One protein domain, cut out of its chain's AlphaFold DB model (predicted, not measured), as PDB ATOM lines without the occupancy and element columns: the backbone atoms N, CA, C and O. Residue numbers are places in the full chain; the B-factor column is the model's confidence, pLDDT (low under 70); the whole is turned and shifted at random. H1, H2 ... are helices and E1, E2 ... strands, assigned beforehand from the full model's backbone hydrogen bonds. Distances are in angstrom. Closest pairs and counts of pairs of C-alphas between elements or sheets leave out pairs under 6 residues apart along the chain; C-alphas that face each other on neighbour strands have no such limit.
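AT A GLANCE: This is residues 34 to 119 and 131 to 155 of the 207 residues of the protein "C2H2-type domain-containing protein" of [Candida] pseudohaemulonii (UniProt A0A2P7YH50). A small body of four short helices and a tiny strand hairpin has one long helix, H5, set off from it with no contact. In the body H3 packs on the hairpin of E1 and E2, H2 comes near E1, H1 and H4 pack about perpendicular to each other, and the unnamed residues 60 to 78 loop out at the end away from H5. The 111 printed residues, with named elements in the order H1 H2 E1 E2 H3 H4 H5, are mostly helix, and the sheet E1 - E2 is antiparallel. The whole is loose, with a radius of gyration of the C-alphas of 17.6 A, and only just flat, spanning 52 by 41 by 22 A.

IN THESE COORDINATES: H1, residues 34 to 44, begins with C-alpha 34 at (154.405, 133.795, 137.423) and is 16.4 A long. H2, residues 46 to 59, measures 20.0 A. Strands E1, residues 79 to 81, and E2, residues 86 to 88, measure 6.8 A and 6.7 A. H3, residues 91 to 99, measures 12.5 A, and H4, residues 101 to 113, 18.2 A. H5, residues 131 to 153, measures 33.0 A and ends with C-alpha 153 at (159.793, 113.666, 109.161).

HOW THE PARTS SIT: H1 touches H4 about perpendicular, at 87 degrees; the closest C-alphas are those of Ala 39 and Ala 111, 4.9 A. H1 and H2 only just touch, with 3 pairs of C-alphas within 8 A, closest Leu 42 and His 49. In the hairpin E1 and E2, N 79 and O 88 are 2.8 A apart, within hydrogen-bond range. The closest C-alphas of E1 and H3 are those of Phe 79 and Leu 94, 6.8 A. In H2, H3, H4 and H5 every O i to N i+4 pair is within hydrogen-bond range; in H1, 6 of 7.

THE WHOLE: Residues 120 to 130 are not printed; C-alphas 119 and 131 are 17.6 A apart. Residues 131 to 155 stand free. The link H2 to E1 is long. Confidence is under 70 at 28 residues, among them 64 to 77.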
ATOM      1  N   GLU A  34     155.159 134.339 138.562       72.12
ATOM      2  CA  GLU A  34     154.405 133.795 137.423       72.12
ATOM      3  C   GLU A  34     153.807 134.902 136.540       72.12
ATOM      4  O   GLU A  34     153.781 134.781 135.315       72.12
ATOM      5  N   ALA A  35     153.328 135.986 137.155       70.50
ATOM      6  CA  ALA A  35     152.739 137.127 136.460       70.50
ATOM      7  C   ALA A  35     153.812 137.960 135.745       70.50
ATOM      8  O   ALA A  35     153.579 138.410 134.626       70.50
ATOM      9  N   LYS A  36     154.992 138.095 136.361       73.00
ATOM     10  CA  LYS A  36     156.196 138.667 135.744       73.00
ATOM     11  C   LYS A  36     156.638 137.831 134.541       73.00
ATOM     12  O   LYS A  36     156.608 138.291 133.410       73.00
ATOM     13  N   ALA A  37     156.869 136.531 134.729       75.31
ATOM     14  CA  ALA A  37     157.237 135.638 133.627       75.31
ATOM     15  C   ALA A  37     156.213 135.640 132.468       75.31
ATOM     16  O   ALA A  37     156.595 135.562 131.299       75.31
ATOM     17  N   ALA A  38     154.913 135.743 132.767       72.75
ATOM     18  CA  ALA A  38     153.870 135.901 131.754       72.75
ATOM     19  C   ALA A  38     153.951 137.259 131.027       72.75
ATOM     20  O   ALA A  38     153.743 137.324 129.815       72.75
ATOM     21  N   ALA A  39     154.282 138.337 131.738       69.69
ATOM     22  CA  ALA A  39     154.479 139.665 131.165       69.69
ATOM     23  C   ALA A  39     155.716 139.752 130.250       69.69
ATOM     24  O   ALA A  39     155.619 140.344 129.173       69.69
ATOM     25  N   GLN A  40     156.803 139.038 130.556       71.19
ATOM     26  CA  GLN A  40     157.978 138.984 129.670       71.19
ATOM     27  C   GLN A  40     157.623 138.313 128.346       71.19
ATOM     28  O   GLN A  40     158.018 138.759 127.269       71.19
ATOM     29  N   ARG A  41     156.820 137.246 128.414       69.31
ATOM     30  CA  ARG A  41     156.343 136.532 127.222       69.31
ATOM     31  C   ARG A  41     155.418 137.406 126.374       69.31
ATOM     32  O   ARG A  41     155.513 137.367 125.146       69.31
ATOM     33  N   LEU A  42     154.575 138.224 127.008       68.06
ATOM     34  CA  LEU A  42     153.676 139.169 126.334       68.06
ATOM     35  C   LEU A  42     154.405 140.219 125.484       68.06
ATOM     36  O   LEU A  42     153.847 140.622 124.463       68.06
ATOM     37  N   GLY A  43     155.608 140.649 125.882       61.19
ATOM     38  CA  GLY A  43     156.393 141.641 125.140       61.19
ATOM     39  C   GLY A  43     156.864 141.156 123.765       61.19
ATOM     40  O   GLY A  43     157.073 141.967 122.872       61.19
ATOM     41  N   SER A  44     156.986 139.838 123.570       61.06
ATOM     42  CA  SER A  44     157.485 139.261 122.314       61.06
ATOM     43  C   SER A  44     156.389 139.062 121.261       61.06
ATOM     44  O   SER A  44     156.596 139.375 120.092       61.06
ATOM     45  N   ASP A  45     155.218 138.546 121.659       72.12
ATOM     46  CA  ASP A  45     154.053 138.378 120.786       72.12
ATOM     47  C   ASP A  45     152.781 138.092 121.613       72.12
ATOM     48  O   ASP A  45     152.595 137.002 122.173       72.12
ATOM     49  N   ARG A  46     151.869 139.072 121.688       73.00
ATOM     50  CA  ARG A  46     150.632 138.969 122.490       73.00
ATOM     51  C   ARG A  46     149.726 137.827 122.024       73.00
ATOM     52  O   ARG A  46     149.033 137.229 122.850       73.00
ATOM     53  N   LEU A  47     149.703 137.532 120.721       74.25
ATOM     54  CA  LEU A  47     148.841 136.488 120.163       74.25
ATOM     55  C   LEU A  47     149.378 135.096 120.490       74.25
ATOM     56  O   LEU A  47     148.593 134.231 120.883       74.25
ATOM     57  N   LYS A  48     150.697 134.890 120.382       78.31
ATOM     58  CA  LYS A  48     151.329 133.610 120.744       78.31
ATOM     59  C   LYS A  48     151.144 133.303 122.220       78.31
ATOM     60  O   LYS A  48     150.608 132.252 122.544       78.31
ATOM     61  N   HIS A  49     151.443 134.264 123.096       77.06
ATOM     62  CA  HIS A  49     151.251 134.085 124.535       77.06
ATOM     63  C   HIS A  49     149.809 133.686 124.878       77.06
ATOM     64  O   HIS A  49     149.562 132.803 125.697       77.06
ATOM     65  N   ARG A  50     148.826 134.302 124.211       79.75
ATOM     66  CA  ARG A  50     147.421 133.939 124.386       79.75
ATOM     67  C   ARG A  50     147.123 132.511 123.916       79.75
ATOM     68  O   ARG A  50     146.404 131.793 124.608       79.75
ATOM     69  N   ALA A  51     147.639 132.112 122.755       82.38
ATOM     70  CA  ALA A  51     147.475 130.756 122.237       82.38
ATOM     71  C   ALA A  51     148.102 129.711 123.176       82.38
ATOM     72  O   ALA A  51     147.470 128.693 123.452       82.38
ATOM     73  N   ASP A  52     149.280 130.002 123.725       83.25
ATOM     74  CA  ASP A  52     149.986 129.133 124.667       83.25
ATOM     75  C   ASP A  52     149.188 128.966 125.966       83.25
ATOM     76  O   ASP A  52     148.912 127.840 126.376       83.25
ATOM     77  N   LEU A  53     148.691 130.065 126.552       78.94
ATOM     78  CA  LEU A  53     147.807 130.006 127.724       78.94
ATOM     79  C   LEU A  53     146.549 129.164 127.457       78.94
ATOM     80  O   LEU A  53     146.090 128.415 128.325       78.94
ATOM     81  N   PHE A  54     145.977 129.246 126.252       82.25
ATOM     82  CA  PHE A  54     144.855 128.387 125.875       82.25
ATOM     83  C   PHE A  54     145.254 126.912 125.771       82.25
ATOM     84  O   PHE A  54     144.528 126.041 126.248       82.25
ATOM     85  N   GLN A  55     146.410 126.604 125.192       84.19
ATOM     86  CA  GLN A  55     146.891 125.225 125.107       84.19
ATOM     87  C   GLN A  55     147.206 124.642 126.485       84.19
ATOM     88  O   GLN A  55     146.854 123.491 126.760       84.19
ATOM     89  N   GLU A  56     147.811 125.428 127.374       81.50
ATOM     90  CA  GLU A  56     148.079 125.044 128.758       81.50
ATOM     91  C   GLU A  56     146.773 124.759 129.502       81.50
ATOM     92  O   GLU A  56     146.604 123.686 130.085       81.50
ATOM     93  N   THR A  57     145.804 125.674 129.428       78.00
ATOM     94  CA  THR A  57     144.499 125.513 130.087       78.00
ATOM     95  C   THR A  57     143.729 124.292 129.590       78.00
ATOM     96  O   THR A  57     143.193 123.544 130.411       78.00
ATOM     97  N   VAL A  58     143.724 124.024 128.280       82.06
ATOM     98  CA  VAL A  58     143.130 122.805 127.702       82.06
ATOM     99  C   VAL A  58     143.888 121.553 128.150       82.06
ATOM    100  O   VAL A  58     143.275 120.547 128.506       82.06
ATOM    101  N   SER A  59     145.217 121.611 128.208       82.19
ATOM    102  CA  SER A  59     146.055 120.483 128.635       82.19
ATOM    103  C   SER A  59     145.839 120.089 130.095       82.19
ATOM    104  O   SER A  59     146.112 118.943 130.459       82.19
ATOM    105  N   LEU A  60     145.363 121.014 130.929       76.75
ATOM    106  CA  LEU A  60     145.097 120.818 132.355       76.75
ATOM    107  C   LEU A  60     143.720 120.193 132.644       76.75
ATOM    108  O   LEU A  60     143.435 119.823 133.789       76.75
ATOM    109  N   VAL A  61     142.871 120.033 131.625       76.75
ATOM    110  CA  VAL A  61     141.551 119.403 131.749       76.75
ATOM    111  C   VAL A  61     141.699 117.966 132.273       76.75
ATOM    112  O   VAL A  61     142.507 117.189 131.769       76.75
ATOM    113  N   LYS A  62     140.910 117.615 133.301       74.25
ATOM    114  CA  LYS A  62     140.906 116.312 134.013       74.25
ATOM    115  C   LYS A  62     142.182 115.956 134.798       74.25
ATOM    116  O   LYS A  62     142.249 114.855 135.334       74.25
ATOM    117  N   LYS A  63     143.171 116.851 134.908       75.06
ATOM    118  CA  LYS A  63     144.455 116.552 135.583       75.06
ATOM    119  C   LYS A  63     144.597 117.122 136.996       75.06
ATOM    120  O   LYS A  63     145.561 116.792 137.677       75.06
ATOM    121  N   ARG A  64     143.680 117.984 137.451       67.25
ATOM    122  CA  ARG A  64     143.776 118.629 138.772       67.25
ATOM    123  C   ARG A  64     142.937 117.902 139.817       67.25
ATOM    124  O   ARG A  64     141.714 117.873 139.713       67.25
ATOM    125  N   THR A  65     143.601 117.365 140.835       63.69
ATOM    126  CA  THR A  65     142.989 116.902 142.084       63.69
ATOM    127  C   THR A  65     142.983 118.053 143.090       63.69
ATOM    128  O   THR A  65     143.980 118.753 143.260       63.69
ATOM    129  N   LEU A  66     141.837 118.303 143.728       65.25
ATOM    130  CA  LEU A  66     141.721 119.351 144.740       65.25
ATOM    131  C   LEU A  66     142.246 118.821 146.073       65.25
ATOM    132  O   LEU A  66     141.566 118.045 146.737       65.25
ATOM    133  N   ILE A  67     143.435 119.262 146.476       64.69
ATOM    134  CA  ILE A  67     143.869 119.188 147.872       64.69
ATOM    135  C   ILE A  67     143.574 120.566 148.460       64.69
ATOM    136  O   ILE A  67     144.122 121.573 148.011       64.69
ATOM    137  N   ALA A  68     142.622 120.636 149.389       56.84
ATOM    138  CA  ALA A  68     142.189 121.892 149.987       56.84
ATOM    139  C   ALA A  68     143.306 122.474 150.866       56.84
ATOM    140  O   ALA A  68     143.390 122.168 152.048       56.84
ATOM    141  N   ASP A  69     144.162 123.320 150.294       56.72
ATOM    142  CA  ASP A  69     145.197 124.026 151.050       56.72
ATOM    143  C   ASP A  69     144.626 125.344 151.611       56.72
ATOM    144  O   ASP A  69     144.366 126.267 150.831       56.72
ATOM    145  N   PRO A  70     144.333 125.476 152.917       55.47
ATOM    146  CA  PRO A  70     143.603 126.616 153.485       55.47
ATOM    147  C   PRO A  70     144.305 127.975 153.297       55.47
ATOM    148  O   PRO A  70     143.633 129.003 153.353       55.47
ATOM    149  N   ALA A  71     145.599 128.004 152.961       57.75
ATOM    150  CA  ALA A  71     146.367 129.240 152.788       57.75
ATOM    151  C   ALA A  71     146.104 129.985 151.459       57.75
ATOM    152  O   ALA A  71     146.206 131.210 151.403       57.75
ATOM    153  N   SER A  72     145.718 129.290 150.381       57.75
ATOM    154  CA  SER A  72     145.578 129.909 149.051       57.75
ATOM    155  C   SER A  72     144.129 130.303 148.748       57.75
ATOM    156  O   SER A  72     143.397 129.621 148.033       57.75
ATOM    157  N   GLY A  73     143.672 131.419 149.321       55.88
ATOM    158  CA  GLY A  73     142.288 131.905 149.200       55.88
ATOM    159  C   GLY A  73     141.795 132.223 147.776       55.88
ATOM    160  O   GLY A  73     140.600 132.429 147.599       55.88
ATOM    161  N   ARG A  74     142.673 132.252 146.759       57.19
ATOM    162  CA  ARG A  74     142.335 132.692 145.385       57.19
ATOM    163  C   ARG A  74     142.545 131.639 144.284       57.19
ATOM    164  O   ARG A  74     141.970 131.774 143.205       57.19
ATOM    165  N   LYS A  75     143.324 130.578 144.538       60.75
ATOM    166  CA  LYS A  75     143.751 129.587 143.523       60.75
ATOM    167  C   LYS A  75     143.103 128.212 143.738       60.75
ATOM    168  O   LYS A  75     143.801 127.207 143.811       60.75
ATOM    169  N   ARG A  76     141.778 128.141 143.911       61.75
ATOM    170  CA  ARG A  76     141.138 126.884 144.351       61.75
ATOM    171  C   ARG A  76     140.527 126.038 143.243       61.75
ATOM    172  O   ARG A  76     140.417 124.838 143.446       61.75
ATOM    173  N   PHE A  77     140.147 126.591 142.088       69.31
ATOM    174  CA  PHE A  77     139.460 125.795 141.063       69.31
ATOM    175  C   PHE A  77     139.348 126.528 139.716       69.31
ATOM    176  O   PHE A  77     139.111 127.731 139.699       69.31
ATOM    177  N   GLY A  78     139.470 125.798 138.601       78.19
ATOM    178  CA  GLY A  78     139.178 126.304 137.252       78.19
ATOM    179  C   GLY A  78     140.385 126.772 136.425       78.19
ATOM    180  O   GLY A  78     141.526 126.340 136.632       78.19
ATOM    181  N   PHE A  79     140.108 127.618 135.437       82.62
ATOM    182  CA  PHE A  79     141.091 128.258 134.570       82.62
ATOM    183  C   PHE A  79     141.675 129.485 135.258       82.62
ATOM    184  O   PHE A  79     140.935 130.324 135.755       82.62
ATOM    185  N   VAL A  80     142.998 129.604 135.302       83.56
ATOM    186  CA  VAL A  80     143.669 130.689 136.026       83.56
ATOM    187  C   VAL A  80     144.303 131.641 135.029       83.56
ATOM    188  O   VAL A  80     144.969 131.209 134.091       83.56
ATOM    189  N   CYS A  81     144.105 132.935 135.250       84.69
ATOM    190  CA  CYS A  81     144.841 133.977 134.562       84.69
ATOM    191  C   CYS A  81     146.079 134.353 135.397       84.69
ATOM    192  O   CYS A  81     145.901 134.912 136.481       84.69
ATOM    193  N   PRO A  82     147.313 134.097 134.915       82.06
ATOM    194  CA  PRO A  82     148.530 134.382 135.680       82.06
ATOM    195  C   PRO A  82     148.776 135.885 135.861       82.06
ATOM    196  O   PRO A  82     149.352 136.296 136.849       82.06
ATOM    197  N   ILE A  83     148.291 136.723 134.941       82.88
ATOM    198  CA  ILE A  83     148.508 138.181 134.956       82.88
ATOM    199  C   ILE A  83     147.674 138.866 136.045       82.88
ATOM    200  O   ILE A  83     148.104 139.837 136.658       82.88
ATOM    201  N   CYS A  84     146.438 138.400 136.248       83.69
ATOM    202  CA  CYS A  84     145.493 139.017 137.180       83.69
ATOM    203  C   CYS A  84     145.322 138.232 138.487       83.69
ATOM    204  O   CYS A  84     144.584 138.699 139.355       83.69
ATOM    205  N   ASP A  85     145.949 137.057 138.614       82.69
ATOM    206  CA  ASP A  85     145.760 136.114 139.725       82.69
ATOM    207  C   ASP A  85     144.274 135.804 140.008       82.69
ATOM    208  O   ASP A  85     143.833 135.664 141.153       82.69
ATOM    209  N   LEU A  86     143.481 135.708 138.934       84.44
ATOM    210  CA  LEU A  86     142.050 135.396 138.969       84.44
ATOM    211  C   LEU A  86     141.806 133.973 138.470       84.44
ATOM    212  O   LEU A  86     142.421 133.531 137.497       84.44
ATOM    213  N   SER A  87     140.875 133.276 139.116       85.00
ATOM    214  CA  SER A  87     140.387 131.969 138.685       85.00
ATOM    215  C   SER A  87     138.971 132.077 138.114       85.00
ATOM    216  O   SER A  87     138.122 132.797 138.637       85.00
ATOM    217  N   PHE A  88     138.727 131.359 137.021       85.69
ATOM    218  CA  PHE A  88     137.478 131.321 136.268       85.69
ATOM    219  C   PHE A  88     136.969 129.888 136.190       85.69
ATOM    220  O   PHE A  88     137.737 128.952 135.972       85.69
ATOM    221  N   ARG A  89     135.657 129.709 136.335       83.94
ATOM    222  CA  ARG A  89     135.026 128.385 136.266       83.94
ATOM    223  C   ARG A  89     134.945 127.851 134.832       83.94
ATOM    224  O   ARG A  89     135.181 126.665 134.622       83.94
ATOM    225  N   ASP A  90     134.695 128.745 133.877       85.25
ATOM    226  CA  ASP A  90     134.439 128.421 132.472       85.25
ATOM    227  C   ASP A  90     135.509 129.012 131.545       85.25
ATOM    228  O   ASP A  90     136.130 130.034 131.853       85.25
ATOM    229  N   THR A  91     135.707 128.386 130.380       84.44
ATOM    230  CA  THR A  91     136.653 128.867 129.357       84.44
ATOM    231  C   THR A  91     136.209 130.192 128.753       84.44
ATOM    232  O   THR A  91     137.045 131.053 128.513       84.44
ATOM    233  N   LEU A  92     134.903 130.379 128.539       87.94
ATOM    234  CA  LEU A  92     134.352 131.615 127.977       87.94
ATOM    235  C   LEU A  92     134.624 132.807 128.894       87.94
ATOM    236  O   LEU A  92     135.163 133.811 128.443       87.94
ATOM    237  N   ALA A  93     134.393 132.647 130.199       88.81
ATOM    238  CA  ALA A  93     134.693 133.685 131.182       88.81
ATOM    239  C   ALA A  93     136.187 134.067 131.201       88.81
ATOM    240  O   ALA A  93     136.525 135.240 131.361       88.81
ATOM    241  N   LEU A  94     137.089 133.098 130.992       86.69
ATOM    242  CA  LEU A  94     138.521 133.367 130.843       86.69
ATOM    243  C   LEU A  94     138.828 134.133 129.545       86.69
ATOM    244  O   LEU A  94     139.613 135.079 129.565       86.69
ATOM    245  N   VAL A  95     138.237 133.724 128.417       86.94
ATOM    246  CA  VAL A  95     138.422 134.380 127.111       86.94
ATOM    247  C   VAL A  95     137.960 135.832 127.178       86.94
ATOM    248  O   VAL A  95     138.698 136.721 126.747       86.94
ATOM    249  N   ASP A  96     136.780 136.060 127.750       90.69
ATOM    250  CA  ASP A  96     136.217 137.388 127.951       90.69
ATOM    251  C   ASP A  96     137.142 138.209 128.841       90.69
ATOM    252  O   ASP A  96     137.558 139.295 128.448       90.69
ATOM    253  N   HIS A  97     137.583 137.660 129.976       89.81
ATOM    254  CA  HIS A  97     138.537 138.338 130.849       89.81
ATOM    255  C   HIS A  97     139.822 138.767 130.126       89.81
ATOM    256  O   HIS A  97     140.255 139.903 130.303       89.81
ATOM    257  N   ILE A  98     140.414 137.904 129.295       87.25
ATOM    258  CA  ILE A  98     141.627 138.232 128.526       87.25
ATOM    259  C   ILE A  98     141.356 139.366 127.518       87.25
ATOM    260  O   ILE A  98     142.242 140.176 127.245       87.25
ATOM    261  N   ASN A  99     140.134 139.446 126.981       86.75
ATOM    262  CA  ASN A  99     139.706 140.504 126.062       86.75
ATOM    263  C   ASN A  99     139.353 141.823 126.757       86.75
ATOM    264  O   ASN A  99     139.321 142.864 126.101       86.75
ATOM    265  N   LEU A 100     139.062 141.804 128.060       89.62
ATOM    266  CA  LEU A 100     138.648 143.004 128.772       89.62
ATOM    267  C   LEU A 100     139.780 144.052 128.795       89.62
ATOM    268  O   LEU A 100     140.943 143.724 129.049       89.62
ATOM    269  N   PRO A 101     139.450 145.352 128.655       87.31
ATOM    270  CA  PRO A 101     140.448 146.423 128.636       87.31
ATOM    271  C   PRO A 101     141.240 146.506 129.946       87.31
ATOM    272  O   PRO A 101     142.395 146.919 129.951       87.31
ATOM    273  N   GLN A 102     140.644 146.088 131.065       89.00
ATOM    274  CA  GLN A 102     141.320 146.033 132.362       89.00
ATOM    275  C   GLN A 102     142.484 145.034 132.365       89.00
ATOM    276  O   GLN A 102     143.539 145.329 132.922       89.00
ATOM    277  N   HIS A 103     142.304 143.870 131.737       87.38
ATOM    278  CA  HIS A 103     143.352 142.862 131.618       87.38
ATOM    279  C   HIS A 103     144.465 143.347 130.685       87.38
ATOM    280  O   HIS A 103     145.640 143.274 131.032       87.38
ATOM    281  N   ILE A 104     144.091 143.918 129.536       83.94
ATOM    282  CA  ILE A 104     145.019 144.473 128.539       83.94
ATOM    283  C   ILE A 104     145.912 145.555 129.154       83.94
ATOM    284  O   ILE A 104     147.120 145.522 128.929       83.94
ATOM    285  N   LYS A 105     145.339 146.473 129.945       85.12
ATOM    286  CA  LYS A 105     146.089 147.523 130.651       85.12
ATOM    287  C   LYS A 105     147.085 146.934 131.645       85.12
ATOM    288  O   LYS A 105     148.266 147.221 131.546       85.12
ATOM    289  N   LYS A 106     146.639 146.022 132.518       84.94
ATOM    290  CA  LYS A 106     147.531 145.347 133.477       84.94
ATOM    291  C   LYS A 106     148.666 144.593 132.788       84.94
ATOM    292  O   LYS A 106     149.805 144.677 133.224       84.94
ATOM    293  N   ALA A 107     148.368 143.884 131.700       82.69
ATOM    294  CA  ALA A 107     149.377 143.189 130.909       82.69
ATOM    295  C   ALA A 107     150.416 144.161 130.321       82.69
ATOM    296  O   ALA A 107     151.603 143.855 130.330       82.69
ATOM    297  N   GLN A 108     149.986 145.332 129.842       79.31
ATOM    298  CA  GLN A 108     150.882 146.378 129.337       79.31
ATOM    299  C   GLN A 108     151.704 147.031 130.450       79.31
ATOM    300  O   GLN A 108     152.889 147.274 130.255       79.31
ATOM    301  N   ASP A 109     151.102 147.296 131.608       83.12
ATOM    302  CA  ASP A 109     151.796 147.888 132.754       83.12
ATOM    303  C   ASP A 109     152.897 146.954 133.272       83.12
ATOM    304  O   ASP A 109     154.007 147.404 133.552       83.12
ATOM    305  N   LEU A 110     152.624 145.646 133.330       80.19
ATOM    306  CA  LEU A 110     153.630 144.646 133.683       80.19
ATOM    307  C   LEU A 110     154.723 144.527 132.612       80.19
ATOM    308  O   LEU A 110     155.900 144.538 132.950       80.19
ATOM    309  N   ALA A 111     154.351 144.495 131.330       78.44
ATOM    310  CA  ALA A 111     155.305 144.445 130.222       78.44
ATOM    311  C   ALA A 111     156.249 145.667 130.209       78.44
ATOM    312  O   ALA A 111     157.450 145.531 129.971       78.44
ATOM    313  N   ARG A 112     155.720 146.858 130.526       76.31
ATOM    314  CA  ARG A 112     156.497 148.098 130.691       76.31
ATOM    315  C   ARG A 112     157.415 148.046 131.909       76.31
ATOM    316  O   ARG A 112     158.555 148.486 131.819       76.31
ATOM    317  N   ALA A 113     156.939 147.503 133.031       78.44
ATOM    318  CA  ALA A 113     157.753 147.341 134.236       78.44
ATOM    319  C   ALA A 113     158.959 146.411 134.014       78.44
ATOM    320  O   ALA A 113     159.985 146.576 134.668       78.44
ATOM    321  N   GLU A 114     158.854 145.469 133.077       72.06
ATOM    322  CA  GLU A 114     159.932 144.544 132.709       72.06
ATOM    323  C   GLU A 114     160.825 145.044 131.567       72.06
ATOM    324  O   GLU A 114     161.755 144.350 131.162       72.06
ATOM    325  N   GLY A 115     160.579 146.257 131.064       66.06
ATOM    326  CA  GLY A 115     161.419 146.890 130.050       66.06
ATOM    327  C   GLY A 115     161.168 146.408 128.622       66.06
ATOM    328  O   GLY A 115     161.980 146.685 127.745       66.06
ATOM    329  N   SER A 116     160.059 145.710 128.359       62.47
ATOM    330  CA  SER A 116     159.652 145.458 126.973       62.47
ATOM    331  C   SER A 116     159.047 146.730 126.372       62.47
ATOM    332  O   SER A 116     158.116 147.321 126.930       62.47
ATOM    333  N   GLU A 117     159.600 147.180 125.245       56.75
ATOM    334  CA  GLU A 117     159.072 148.324 124.506       56.75
ATOM    335  C   GLU A 117     157.721 147.950 123.897       56.75
ATOM    336  O   GLU A 117     157.618 147.255 122.887       56.75
ATOM    337  N   VAL A 118     156.647 148.412 124.537       58.97
ATOM    338  CA  VAL A 118     155.320 148.386 123.928       58.97
ATOM    339  C   VAL A 118     155.248 149.583 123.000       58.97
ATOM    340  O   VAL A 118     154.901 150.687 123.416       58.97
ATOM    341  N   GLU A 119     155.617 149.339 121.753       59.16
ATOM    342  CA  GLU A 119     155.495 150.262 120.639       59.16
ATOM    343  C   GLU A 119     154.147 151.009 120.668       59.16
ATOM    344  O   GLU A 119     153.076 150.418 120.488       59.16
ATOM    345  N   GLU A 131     157.826 147.014 103.620       90.19
ATOM    346  CA  GLU A 131     159.067 146.264 103.827       90.19
ATOM    347  C   GLU A 131     158.973 145.315 105.032       90.19
ATOM    348  O   GLU A 131     159.318 144.138 104.913       90.19
ATOM    349  N   GLU A 132     158.426 145.771 106.163       87.38
ATOM    350  CA  GLU A 132     158.140 144.912 107.325       87.38
ATOM    351  C   GLU A 132     157.161 143.789 106.968       87.38
ATOM    352  O   GLU A 132     157.322 142.639 107.389       87.38
ATOM    353  N   VAL A 133     156.145 144.094 106.157       88.25
ATOM    354  CA  VAL A 133     155.173 143.094 105.699       88.25
ATOM    355  C   VAL A 133     155.862 142.029 104.841       88.25
ATOM    356  O   VAL A 133     155.630 140.838 105.043       88.25
ATOM    357  N   ALA A 134     156.758 142.416 103.930       91.56
ATOM    358  CA  ALA A 134     157.518 141.456 103.132       91.56
ATOM    359  C   ALA A 134     158.394 140.541 104.012       91.56
ATOM    360  O   ALA A 134     158.312 139.315 103.900       91.56
ATOM    361  N   GLN A 135     159.148 141.112 104.956       91.50
ATOM    362  CA  GLN A 135     160.011 140.351 105.870       91.50
ATOM    363  C   GLN A 135     159.210 139.398 106.776       91.50
ATOM    364  O   GLN A 135     159.584 138.240 106.990       91.50
ATOM    365  N   THR A 136     158.071 139.850 107.303       87.12
ATOM    366  CA  THR A 136     157.194 139.000 108.125       87.12
ATOM    367  C   THR A 136     156.592 137.856 107.311       87.12
ATOM    368  O   THR A 136     156.551 136.724 107.790       87.12
ATOM    369  N   ILE A 137     156.207 138.085 106.054       91.31
ATOM    370  CA  ILE A 137     155.739 137.013 105.167       91.31
ATOM    371  C   ILE A 137     156.853 135.990 104.917       91.31
ATOM    372  O   ILE A 137     156.615 134.790 105.066       91.31
ATOM    373  N   GLU A 138     158.070 136.429 104.596       92.88
ATOM    374  CA  GLU A 138     159.210 135.531 104.368       92.88
ATOM    375  C   GLU A 138     159.516 134.666 105.598       92.88
ATOM    376  O   GLU A 138     159.660 133.441 105.497       92.88
ATOM    377  N   THR A 139     159.548 135.278 106.785       90.69
ATOM    378  CA  THR A 139     159.773 134.549 108.040       90.69
ATOM    379  C   THR A 139     158.655 133.542 108.318       90.69
ATOM    380  O   THR A 139     158.958 132.387 108.630       90.69
ATOM    381  N   LEU A 140     157.384 133.907 108.128       88.62
ATOM    382  CA  LEU A 140     156.242 133.004 108.311       88.62
ATOM    383  C   LEU A 140     156.253 131.839 107.314       88.62
ATOM    384  O   LEU A 140     156.028 130.692 107.706       88.62
ATOM    385  N   VAL A 141     156.565 132.098 106.042       93.62
ATOM    386  CA  VAL A 141     156.711 131.051 105.019       93.62
ATOM    387  C   VAL A 141     157.842 130.100 105.400       93.62
ATOM    388  O   VAL A 141     157.657 128.882 105.379       93.62
ATOM    389  N   SER A 142     158.990 130.629 105.835       91.88
ATOM    390  CA  SER A 142     160.120 129.805 106.274       91.88
ATOM    391  C   SER A 142     159.765 128.923 107.483       91.88
ATOM    392  O   SER A 142     160.115 127.740 107.510       91.88
ATOM    393  N   GLN A 143     159.007 129.450 108.452       89.19
ATOM    394  CA  GLN A 143     158.517 128.696 109.609       89.19
ATOM    395  C   GLN A 143     157.547 127.592 109.183       89.19
ATOM    396  O   GLN A 143     157.716 126.443 109.587       89.19
ATOM    397  N   LYS A 144     156.590 127.893 108.296       88.88
ATOM    398  CA  LYS A 144     155.628 126.905 107.780       88.88
ATOM    399  C   LYS A 144     156.303 125.778 107.007       88.88
ATOM    400  O   LYS A 144     155.929 124.617 107.171       88.88
ATOM    401  N   LEU A 145     157.320 126.088 106.203       90.12
ATOM    402  CA  LEU A 145     158.108 125.076 105.497       90.12
ATOM    403  C   LEU A 145     158.876 124.175 106.475       90.12
ATOM    404  O   LEU A 145     158.895 122.957 106.290       90.12
ATOM    405  N   ARG A 146     159.452 124.741 107.544       88.50
ATOM    406  CA  ARG A 146     160.120 123.973 108.611       88.50
ATOM    407  C   ARG A 146     159.144 123.080 109.377       88.50
ATOM    408  O   ARG A 146     159.434 121.903 109.571       88.50
ATOM    409  N   GLU A 147     157.977 123.597 109.759       86.56
ATOM    410  CA  GLU A 147     156.906 122.826 110.408       86.56
ATOM    411  C   GLU A 147     156.415 121.678 109.515       86.56
ATOM    412  O   GLU A 147     156.250 120.550 109.983       86.56
ATOM    413  N   ALA A 148     156.228 121.934 108.216       84.62
ATOM    414  CA  ALA A 148     155.825 120.926 107.240       84.62
ATOM    415  C   ALA A 148     156.910 119.859 107.010       84.62
ATOM    416  O   ALA A 148     156.597 118.686 106.809       84.62
ATOM    417  N   ALA A 149     158.187 120.241 107.042       83.12
ATOM    418  CA  ALA A 149     159.296 119.293 106.979       83.12
ATOM    419  C   ALA A 149     159.375 118.439 108.255       83.12
ATOM    420  O   ALA A 149     159.528 117.221 108.174       83.12
ATOM    421  N   ALA A 150     159.201 119.054 109.429       79.44
ATOM    422  CA  ALA A 150     159.197 118.366 110.716       79.44
ATOM    423  C   ALA A 150     158.008 117.403 110.866       79.44
ATOM    424  O   ALA A 150     158.172 116.308 111.401       79.44
ATOM    425  N   SER A 151     156.823 117.769 110.370       71.06
ATOM    426  CA  SER A 151     155.647 116.890 110.380       71.06
ATOM    427  C   SER A 151     155.789 115.719 109.405       71.06
ATOM    428  O   SER A 151     155.503 114.588 109.783       71.06
ATOM    429  N   LYS A 152     156.334 115.941 108.200       67.31
ATOM    430  CA  LYS A 152     156.664 114.860 107.249       67.31
ATOM    431  C   LYS A 152     157.770 113.932 107.767       67.31
ATOM    432  O   LYS A 152     157.715 112.729 107.536       67.31
ATOM    433  N   GLY A 153     158.757 114.463 108.491       60.25
ATOM    434  CA  GLY A 153     159.793 113.666 109.161       60.25
ATOM    435  C   GLY A 153     159.269 112.858 110.356       60.25
ATOM    436  O   GLY A 153     159.848 111.831 110.704       60.25
ATOM    437  N   ARG A 154     158.152 113.296 110.950       55.00
ATOM    438  CA  ARG A 154     157.422 112.626 112.035       55.00
ATOM    439  C   ARG A 154     156.342 111.657 111.555       55.00
ATOM    440  O   ARG A 154     155.613 111.150 112.406       55.00
ATOM    441  N   GLU A 155     156.245 111.355 110.255       58.78
ATOM    442  CA  GLU A 155     155.477 110.184 109.820       58.78
ATOM    443  C   GLU A 155     156.024 108.972 110.575       58.78
ATOM    444  O   GLU A 155     157.174 108.557 110.383       58.78
TER     445      GLU A 155